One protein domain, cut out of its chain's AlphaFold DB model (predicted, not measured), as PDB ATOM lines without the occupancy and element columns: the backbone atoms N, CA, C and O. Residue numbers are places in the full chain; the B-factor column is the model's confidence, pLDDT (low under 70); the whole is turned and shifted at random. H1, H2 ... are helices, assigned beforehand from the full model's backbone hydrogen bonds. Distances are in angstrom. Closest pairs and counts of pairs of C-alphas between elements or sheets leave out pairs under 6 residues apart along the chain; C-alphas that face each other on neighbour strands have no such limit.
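This is residues 233 to 305 of the 305 residues of an uncharacterized protein of Streptomyces sp. IMTB 2501 (UniProt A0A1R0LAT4). What shape does the backbone make? It is a long helical hairpin of H2 and H3, side by side and nearly antiparallel, with the shorter H1 set past the open end of the hairpin, where it meets the end of H3 at a corner. The end stretches, residues 233 to 238 and 296 to 305, lie on the side of H3 away from H2. What is it built of, and how large is it? The printed part has 73 residues with three named helices, H1, H2 and H3 in chain order, and no named strand: the class is all helix. It is only just compact, close to loose, with a radius of gyration of the C-alphas of 13.4 A, and its outline, 41 by 27 by 14 A, is only just flat.

What stands beside the longest helix? H2, residues 257 to 277, touches H3, residues 281 to 295, at a shallow tilt of 9 degrees, opposite ways, and the two are a helical hairpin. Their closest C-alphas, those of Ala 275 and Gly 283, are 5.3 A apart. Where does the remaining helix meet these two? H1, residues 239 to 247, and H3 touch only at their ends, H3 with residues 294 to 295 alone; the closest C-alphas, those of Leu 239 and Leu 294, are 5.0 A apart. H1 and H3 run the same way at a steep tilt of 45 degrees. How does H1 stand to H2? They are close but not clearly touching, with the closest C-alphas, those of Leu 239 and Leu 261, 7.7 A apart; they run opposite ways at a steep tilt of 37 degrees, only just past shallow. What do the backbone N and O atoms show? In H1, H2 and H3 every O i to N i+4 pair is within hydrogen-bond range.

Where does H2 run? Its 21 residues go from C-alpha 257 at (282.007, 260.866, 261.856) to C-alpha 277 at (301.586, 238.390, 265.357), 30.0 A from first to last. Where are the other two? H3, 15 residues and 21.1 A long, ends with C-alpha 295 at (293.263, 259.903, 260.512). H1, 9 residues and 12.1 A long, begins with C-alpha 239 at (288.933, 260.221, 255.931).

How far does it reach? The two C-alphas farthest apart, those of Gly 248 and His 279, are 41.6 A apart. Are there cuts or long links? The printed part has no cut; the link from H2 to H3 is tight, with 3 residues, and that from H1 to H2 is short, with 9. How confident is the model? The mean pLDDT of the printed part is 94.5, and no printed residue is under 70.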
ATOM      1  N   SER A 233     288.512 269.716 249.447       89.19
ATOM      2  CA  SER A 233     289.295 269.598 248.212       89.19
ATOM      3  C   SER A 233     289.452 268.142 247.788       89.19
ATOM      4  O   SER A 233     289.807 267.299 248.608       89.19
ATOM      5  N   VAL A 234     289.274 267.848 246.496       89.94
ATOM      6  CA  VAL A 234     289.543 266.512 245.932       89.94
ATOM      7  C   VAL A 234     290.992 266.075 246.150       89.94
ATOM      8  O   VAL A 234     291.288 264.891 246.143       89.94
ATOM      9  N   ARG A 235     291.908 267.014 246.404       90.12
ATOM     10  CA  ARG A 235     293.299 266.693 246.735       90.12
ATOM     11  C   ARG A 235     293.462 266.188 248.169       90.12
ATOM     12  O   ARG A 235     294.474 265.566 248.451       90.12
ATOM     13  N   ASN A 236     292.504 266.438 249.065       93.62
ATOM     14  CA  ASN A 236     292.522 265.917 250.430       93.62
ATOM     15  C   ASN A 236     291.978 264.477 250.460       93.62
ATOM     16  O   ASN A 236     290.771 264.248 250.374       93.62
ATOM     17  N   GLN A 237     292.875 263.515 250.609       95.38
ATOM     18  CA  GLN A 237     292.621 262.076 250.654       95.38
ATOM     19  C   GLN A 237     292.507 261.524 252.089       95.38
ATOM     20  O   GLN A 237     292.510 260.317 252.289       95.38
ATOM     21  N   SER A 238     292.380 262.387 253.103       96.19
ATOM     22  CA  SER A 238     292.027 261.948 254.465       96.19
ATOM     23  C   SER A 238     290.594 261.415 254.553       96.19
ATOM     24  O   SER A 238     289.738 261.758 253.728       96.19
ATOM     25  N   LEU A 239     290.293 260.669 255.624       96.75
ATOM     26  CA  LEU A 239     288.933 260.221 255.931       96.75
ATOM     27  C   LEU A 239     287.966 261.408 256.053       96.75
ATOM     28  O   LEU A 239     286.882 261.388 255.467       96.75
ATOM     29  N   ARG A 240     288.377 262.476 256.758       95.38
ATOM     30  CA  ARG A 240     287.585 263.711 256.898       95.38
ATOM     31  C   ARG A 240     287.294 264.328 255.537       95.38
ATOM     32  O   ARG A 240     286.150 264.695 255.277       95.38
ATOM     33  N   GLY A 241     288.299 264.432 254.666       94.88
ATOM     34  CA  GLY A 241     288.137 264.987 253.322       94.88
ATOM     35  C   GLY A 241     287.177 264.169 252.461       94.88
ATOM     36  O   GLY A 241     286.251 264.730 251.875       94.88
ATOM     37  N   ALA A 242     287.359 262.846 252.426       95.25
ATOM     38  CA  ALA A 242     286.506 261.931 251.670       95.25
ATOM     39  C   ALA A 242     285.043 261.989 252.127       95.25
ATOM     40  O   ALA A 242     284.156 262.215 251.303       95.25
ATOM     41  N   LEU A 243     284.793 261.878 253.434       95.50
ATOM     42  CA  LEU A 243     283.441 261.972 253.988       95.50
ATOM     43  C   LEU A 243     282.825 263.355 253.766       95.50
ATOM     44  O   LEU A 243     281.649 263.439 253.427       95.50
ATOM     45  N   SER A 244     283.602 264.436 253.886       95.31
ATOM     46  CA  SER A 244     283.064 265.790 253.693       95.31
ATOM     47  C   SER A 244     282.568 266.011 252.262       95.31
ATOM     48  O   SER A 244     281.558 266.675 252.048       95.31
ATOM     49  N   ARG A 245     283.245 265.417 251.269       94.75
ATOM     50  CA  ARG A 245     282.793 265.445 249.869       94.75
ATOM     51  C   ARG A 245     281.514 264.645 249.651       94.75
ATOM     52  O   ARG A 245     280.659 265.096 248.900       94.75
ATOM     53  N   LEU A 246     281.379 263.487 250.302       94.44
ATOM     54  CA  LEU A 246     280.179 262.647 250.202       94.44
ATOM     55  C   LEU A 246     278.960 263.294 250.875       94.44
ATOM     56  O   LEU A 246     277.848 263.178 250.374       94.44
ATOM     57  N   LEU A 247     279.173 263.975 252.001       94.00
ATOM     58  CA  LEU A 247     278.114 264.579 252.810       94.00
ATOM     59  C   LEU A 247     277.752 266.013 252.383       94.00
ATOM     60  O   LEU A 247     276.726 266.539 252.812       94.00
ATOM     61  N   GLY A 248     278.598 266.672 251.585       94.19
ATOM     62  CA  GLY A 248     278.414 268.063 251.156       94.19
ATOM     63  C   GLY A 248     278.701 269.119 252.236       94.19
ATOM     64  O   GLY A 248     278.487 270.305 252.004       94.19
ATOM     65  N   HIS A 249     279.187 268.714 253.410       93.00
ATOM     66  CA  HIS A 249     279.571 269.583 254.528       93.00
ATOM     67  C   HIS A 249     280.719 268.944 255.320       93.00
ATOM     68  O   HIS A 249     281.090 267.803 255.059       93.00
ATOM     69  N   ASP A 250     281.308 269.665 256.277       93.06
ATOM     70  CA  ASP A 250     282.411 269.125 257.080       93.06
ATOM     71  C   ASP A 250     281.979 267.870 257.845       93.06
ATOM     72  O   ASP A 250     281.077 267.917 258.683       93.06
ATOM     73  N   ALA A 251     282.660 266.755 257.576       93.75
ATOM     74  CA  ALA A 251     282.344 265.463 258.162       93.75
ATOM     75  C   ALA A 251     282.344 265.501 259.691       93.75
ATOM     76  O   ALA A 251     281.519 264.833 260.293       93.75
ATOM     77  N   THR A 252     283.201 266.312 260.322       92.44
ATOM     78  CA  THR A 252     283.287 266.399 261.794       92.44
ATOM     79  C   THR A 252     282.009 266.914 262.463       92.44
ATOM     80  O   THR A 252     281.828 266.708 263.661       92.44
ATOM     81  N   LEU A 253     281.112 267.544 261.697       93.12
ATOM     82  CA  LEU A 253     279.799 268.005 262.153       93.12
ATOM     83  C   LEU A 253     278.700 266.943 261.977       93.12
ATOM     84  O   LEU A 253     277.589 267.119 262.470       93.12
ATOM     85  N   SER A 254     278.993 265.849 261.271       94.31
ATOM     86  CA  SER A 254     278.048 264.767 261.012       94.31
ATOM     87  C   SER A 254     278.063 263.731 262.142       94.31
ATOM     88  O   SER A 254     279.144 263.321 262.581       94.31
ATOM     89  N   PRO A 255     276.899 263.198 262.565       94.44
ATOM     90  CA  PRO A 255     276.841 262.111 263.545       94.44
ATOM     91  C   PRO A 255     277.538 260.829 263.056       94.44
ATOM     92  O   PRO A 255     277.924 259.995 263.871       94.44
ATOM     93  N   ALA A 256     277.744 260.678 261.741       93.38
ATOM     94  CA  ALA A 256     278.444 259.536 261.155       93.38
ATOM     95  C   ALA A 256     279.969 259.567 261.368       93.38
ATOM     96  O   ALA A 256     280.619 258.533 261.224       93.38
ATOM     97  N   TRP A 257     280.555 260.717 261.725       95.94
ATOM     98  CA  TRP A 257     282.007 260.866 261.856       95.94
ATOM     99  C   TRP A 257     282.623 259.899 262.861       95.94
ATOM    100  O   TRP A 257     283.521 259.137 262.509       95.94
ATOM    101  N   TRP A 258     282.128 259.910 264.100       96.50
ATOM    102  CA  TRP A 258     282.690 259.090 265.170       96.50
ATOM    103  C   TRP A 258     282.546 257.586 264.903       96.50
ATOM    104  O   TRP A 258     283.555 256.892 265.029       96.50
ATOM    105  N   PRO A 259     281.380 257.066 264.463       97.31
ATOM    106  CA  PRO A 259     281.258 255.664 264.065       97.31
ATOM    107  C   PRO A 259     282.217 255.255 262.942       97.31
ATOM    108  O   PRO A 259     282.862 254.213 263.040       97.31
ATOM    109  N   VAL A 260     282.358 256.070 261.889       97.06
ATOM    110  CA  VAL A 260     283.236 255.732 260.757       97.06
ATOM    111  C   VAL A 260     284.711 255.805 261.157       97.06
ATOM    112  O   VAL A 260     285.479 254.908 260.816       97.06
ATOM    113  N   LEU A 261     285.115 256.823 261.922       97.06
ATOM    114  CA  LEU A 261     286.479 256.926 262.443       97.06
ATOM    115  C   LEU A 261     286.814 255.760 263.383       97.06
ATOM    116  O   LEU A 261     287.913 255.206 263.298       97.06
ATOM    117  N   ALA A 262     285.878 255.367 264.251       97.69
ATOM    118  CA  ALA A 262     286.038 254.220 265.138       97.69
ATOM    119  C   ALA A 262     286.197 252.919 264.341       97.69
ATOM    120  O   ALA A 262     287.102 252.143 264.637       97.69
ATOM    121  N   LEU A 263     285.390 252.715 263.292       97.81
ATOM    122  CA  LEU A 263     285.510 251.561 262.402       97.81
ATOM    123  C   LEU A 263     286.876 251.521 261.705       97.81
ATOM    124  O   LEU A 263     287.560 250.505 261.769       97.81
ATOM    125  N   VAL A 264     287.308 252.624 261.084       97.56
ATOM    126  CA  VAL A 264     288.622 252.706 260.418       97.56
ATOM    127  C   VAL A 264     289.761 252.455 261.408       97.56
ATOM    128  O   VAL A 264     290.700 251.729 261.092       97.56
ATOM    129  N   THR A 265     289.661 252.999 262.622       97.44
ATOM    130  CA  THR A 265     290.652 252.776 263.684       97.44
ATOM    131  C   THR A 265     290.669 251.321 264.146       97.44
ATOM    132  O   THR A 265     291.747 250.757 264.315       97.44
ATOM    133  N   ALA A 266     289.507 250.684 264.307       98.06
ATOM    134  CA  ALA A 266     289.411 249.277 264.685       98.06
ATOM    135  C   ALA A 266     290.000 248.354 263.606       98.06
ATOM    136  O   ALA A 266     290.763 247.451 263.935       98.06
ATOM    137  N   LEU A 267     289.716 248.623 262.327       98.12
ATOM    138  CA  LEU A 267     290.292 247.878 261.202       98.12
ATOM    139  C   LEU A 267     291.814 248.049 261.122       98.12
ATOM    140  O   LEU A 267     292.532 247.074 260.918       98.12
ATOM    141  N   ALA A 268     292.318 249.270 261.323       96.81
ATOM    142  CA  ALA A 268     293.755 249.522 261.369       96.81
ATOM    143  C   ALA A 268     294.419 248.825 262.567       96.81
ATOM    144  O   ALA A 268     295.498 248.257 262.420       96.81
ATOM    145  N   ALA A 269     293.777 248.829 263.738       96.81
ATOM    146  CA  ALA A 269     294.274 248.134 264.921       96.81
ATOM    147  C   ALA A 269     294.314 246.613 264.712       96.81
ATOM    148  O   ALA A 269     295.326 245.993 265.028       96.81
ATOM    149  N   ASP A 270     293.265 246.020 264.139       97.88
ATOM    150  CA  ASP A 270     293.232 244.595 263.796       97.88
ATOM    151  C   ASP A 270     294.332 244.233 262.786       97.88
ATOM    152  O   ASP A 270     295.126 243.325 263.033       97.88
ATOM    153  N   ALA A 271     294.467 244.997 261.697       97.38
ATOM    154  CA  ALA A 271     295.531 244.801 260.711       97.38
ATOM    155  C   ALA A 271     296.932 244.922 261.335       97.38
ATOM    156  O   ALA A 271     297.809 244.100 261.060       97.38
ATOM    157  N   LEU A 272     297.135 245.900 262.223       96.62
ATOM    158  CA  LEU A 272     298.399 246.110 262.924       96.62
ATOM    159  C   LEU A 272     298.717 244.937 263.857       96.62
ATOM    160  O   LEU A 272     299.840 244.438 263.850       96.62
ATOM    161  N   LEU A 273     297.738 244.471 264.638       96.50
ATOM    162  CA  LEU A 273     297.891 243.316 265.525       96.50
ATOM    163  C   LEU A 273     298.198 242.047 264.727       96.50
ATOM    164  O   LEU A 273     299.116 241.313 265.090       96.50
ATOM    165  N   ASN A 274     297.502 241.822 263.612       97.38
ATOM    166  CA  ASN A 274     297.766 240.710 262.701       97.38
ATOM    167  C   ASN A 274     299.173 240.783 262.084       97.38
ATOM    168  O   ASN A 274     299.863 239.769 261.990       97.38
ATOM    169  N   ALA A 275     299.650 241.969 261.705       96.50
ATOM    170  CA  ALA A 275     301.015 242.135 261.210       96.50
ATOM    171  C   ALA A 275     302.058 241.864 262.313       96.50
ATOM    172  O   ALA A 275     303.058 241.185 262.071       96.50
ATOM    173  N   VAL A 276     301.802 242.316 263.547       96.38
ATOM    174  CA  VAL A 276     302.661 242.047 264.714       96.38
ATOM    175  C   VAL A 276     302.739 240.553 265.028       96.38
ATOM    176  O   VAL A 276     303.844 240.043 265.219       96.38
ATOM    177  N   THR A 277     301.611 239.837 265.060       96.44
ATOM    178  CA  THR A 277     301.586 238.390 265.357       96.44
ATOM    179  C   THR A 277     302.294 237.565 264.286       96.44
ATOM    180  O   THR A 277     302.898 236.542 264.600       96.44
ATOM    181  N   ARG A 278     302.274 238.027 263.032       95.69
ATOM    182  CA  ARG A 278     302.975 237.400 261.902       95.69
ATOM    183  C   ARG A 278     304.434 237.833 261.761       95.69
ATOM    184  O   ARG A 278     305.108 237.355 260.852       95.69
ATOM    185  N   HIS A 279     304.918 238.726 262.628       92.56
ATOM    186  CA  HIS A 279     306.232 239.364 262.511       92.56
ATOM    187  C   HIS A 279     306.462 240.058 261.151       92.56
ATOM    188  O   HIS A 279     307.595 240.166 260.680       92.56
ATOM    189  N   ASP A 280     305.392 240.560 260.532       92.06
ATOM    190  CA  ASP A 280     305.437 241.280 259.263       92.06
ATOM    191  C   ASP A 280     305.774 242.757 259.500       92.06
ATOM    192  O   ASP A 280     304.905 243.611 259.676       92.06
ATOM    193  N   LEU A 281     307.072 243.069 259.519       89.81
ATOM    194  CA  LEU A 281     307.554 244.435 259.735       89.81
ATOM    195  C   LEU A 281     307.052 245.418 258.670       89.81
ATOM    196  O   LEU A 281     306.833 246.587 258.988       89.81
ATOM    197  N   LEU A 282     306.873 244.963 257.429       87.81
ATOM    198  CA  LEU A 282     306.376 245.811 256.355       87.81
ATOM    199  C   LEU A 282     304.884 246.094 256.544       87.81
ATOM    200  O   LEU A 282     304.474 247.247 256.453       87.81
ATOM    201  N   GLY A 283     304.099 245.072 256.886       92.62
ATOM    202  CA  GLY A 283     302.687 245.218 257.231       92.62
ATOM    203  C   GLY A 283     302.463 246.180 258.398       92.62
ATOM    204  O   GLY A 283     301.571 247.024 258.325       92.62
ATOM    205  N   ILE A 284     303.311 246.132 259.436       94.19
ATOM    206  CA  ILE A 284     303.257 247.082 260.562       94.19
ATOM    207  C   ILE A 284     303.502 248.513 260.074       94.19
ATOM    208  O   ILE A 284     302.741 249.413 260.427       94.19
ATOM    209  N   LEU A 285     304.558 248.726 259.279       91.44
ATOM    210  CA  LEU A 285     304.921 250.047 258.761       91.44
ATOM    211  C   LEU A 285     303.801 250.620 257.884       91.44
ATOM    212  O   LEU A 285     303.303 251.705 258.165       91.44
ATOM    213  N   ILE A 286     303.359 249.863 256.877       91.94
ATOM    214  CA  ILE A 286     302.307 250.289 255.945       91.94
ATOM    215  C   ILE A 286     301.006 250.579 256.696       91.94
ATOM    216  O   ILE A 286     300.381 251.606 256.455       91.94
ATOM    217  N   THR A 287     300.603 249.718 257.634       95.38
ATOM    218  CA  THR A 287     299.364 249.925 258.400       95.38
ATOM    219  C   THR A 287     299.437 251.189 259.255       95.38
ATOM    220  O   THR A 287     298.476 251.958 259.285       95.38
ATOM    221  N   ALA A 288     300.570 251.430 259.924       94.38
ATOM    222  CA  ALA A 288     300.770 252.632 260.727       94.38
ATOM    223  C   ALA A 288     300.690 253.906 259.871       94.38
ATOM    224  O   ALA A 288     299.923 254.810 260.203       94.38
ATOM    225  N   GLU A 289     301.419 253.957 258.754       93.56
ATOM    226  CA  GLU A 289     301.451 255.132 257.875       93.56
ATOM    227  C   GLU A 289     300.100 255.375 257.181       93.56
ATOM    228  O   GLU A 289     299.597 256.501 257.190       93.56
ATOM    229  N   LEU A 290     299.442 254.327 256.667       94.94
ATOM    230  CA  LEU A 290     298.101 254.437 256.075       94.94
ATOM    231  C   LEU A 290     297.074 254.947 257.086       94.94
ATOM    232  O   LEU A 290     296.262 255.817 256.760       94.94
ATOM    233  N   TYR A 291     297.114 254.443 258.321       95.88
ATOM    234  CA  TYR A 291     296.252 254.951 259.381       95.88
ATOM    235  C   TYR A 291     296.529 256.431 259.661       95.88
ATOM    236  O   TYR A 291     295.590 257.222 259.726       95.88
ATOM    237  N   GLY A 292     297.804 256.825 259.751       94.38
ATOM    238  CA  GLY A 292     298.210 258.221 259.902       94.38
ATOM    239  C   GLY A 292     297.627 259.124 258.816       94.38
ATOM    240  O   GLY A 292     297.031 260.158 259.125       94.38
ATOM    241  N   LEU A 293     297.730 258.713 257.551       95.19
ATOM    242  CA  LEU A 293     297.192 259.451 256.408       95.19
ATOM    243  C   LEU A 293     295.661 259.544 256.433       95.19
ATOM    244  O   LEU A 293     295.107 260.598 256.111       95.19
ATOM    245  N   LEU A 294     294.960 258.487 256.838       96.19
ATOM    246  CA  LEU A 294     293.500 258.500 256.937       96.19
ATOM    247  C   LEU A 294     292.998 259.344 258.115       96.19
ATOM    248  O   LEU A 294     292.022 260.082 257.958       96.19
ATOM    249  N   ALA A 295     293.659 259.246 259.270       93.25
ATOM    250  CA  ALA A 295     293.263 259.903 260.512       93.25
ATOM    251  C   ALA A 295     293.632 261.395 260.554       93.25
ATOM    252  O   ALA A 295     292.976 262.171 261.255       93.25
ATOM    253  N   CYS A 296     294.655 261.821 259.805       90.44
ATOM    254  CA  CYS A 296     295.028 263.230 259.710       90.44
ATOM    255  C   CYS A 296     293.848 264.092 259.215       90.44
ATOM    256  O   CYS A 296     293.145 263.696 258.287       90.44
ATOM    257  N   PRO A 297     293.645 265.313 259.753       87.75
ATOM    258  CA  PRO A 297     292.550 266.183 259.313       87.75
ATOM    259  C   PRO A 297     292.605 266.534 257.820       87.75
ATOM    260  O   PRO A 297     291.568 266.712 257.177       87.75
ATOM    261  N   ILE A 298     293.825 266.676 257.294       91.00
ATOM    262  CA  ILE A 298     294.118 266.927 255.887       91.00
ATOM    263  C   ILE A 298     295.325 266.074 255.497       91.00
ATOM    264  O   ILE A 298     296.411 266.236 256.055       91.00
ATOM    265  N   SER A 299     295.134 265.226 254.492       93.69
ATOM    266  CA  SER A 299     296.195 264.453 253.851       93.69
ATOM    267  C   SER A 299     296.134 264.710 252.363       93.69
ATOM    268  O   SER A 299     295.296 264.141 251.672       93.69
ATOM    269  N   TRP A 300     296.976 265.614 251.869       94.06
ATOM    270  CA  TRP A 300     297.051 265.879 250.438       94.06
ATOM    271  C   TRP A 300     297.486 264.624 249.682       94.06
ATOM    272  O   TRP A 300     298.175 263.781 250.245       94.06
ATOM    273  N   SER A 301     297.115 264.497 248.412       94.06
ATOM    274  CA  SER A 301     297.465 263.325 247.602       94.06
ATOM    275  C   SER A 301     298.978 263.072 247.559       94.06
ATOM    276  O   SER A 301     299.424 261.946 247.736       94.06
ATOM    277  N   HIS A 302     299.781 264.138 247.526       93.00
ATOM    278  CA  HIS A 302     301.241 264.081 247.623       93.00
ATOM    279  C   HIS A 302     301.797 263.643 248.999       93.00
ATOM    280  O   HIS A 302     303.010 263.554 249.162       93.00
ATOM    281  N   HIS A 303     300.960 263.402 250.015       94.50
ATOM    282  CA  HIS A 303     301.372 262.768 251.280       94.50
ATOM    283  C   HIS A 303     301.432 261.233 251.179       94.50
ATOM    284  O   HIS A 303     302.055 260.614 252.032       94.50
ATOM    285  N   TRP A 304     300.795 260.633 250.168       93.94
ATOM    286  CA  TRP A 304     300.674 259.180 249.980       93.94
ATOM    287  C   TRP A 304     301.839 258.614 249.160       93.94
ATOM    288  O   TRP A 304     301.627 257.985 248.124       93.94
ATOM    289  N   ILE A 305     303.062 258.941 249.580       91.44
ATOM    290  CA  ILE A 305     304.303 258.439 248.973       91.44
ATOM    291  C   ILE A 305     304.544 256.995 249.403       91.44
ATOM    292  O   ILE A 305     304.286 256.701 250.592       91.44
TER     293      ILE A 305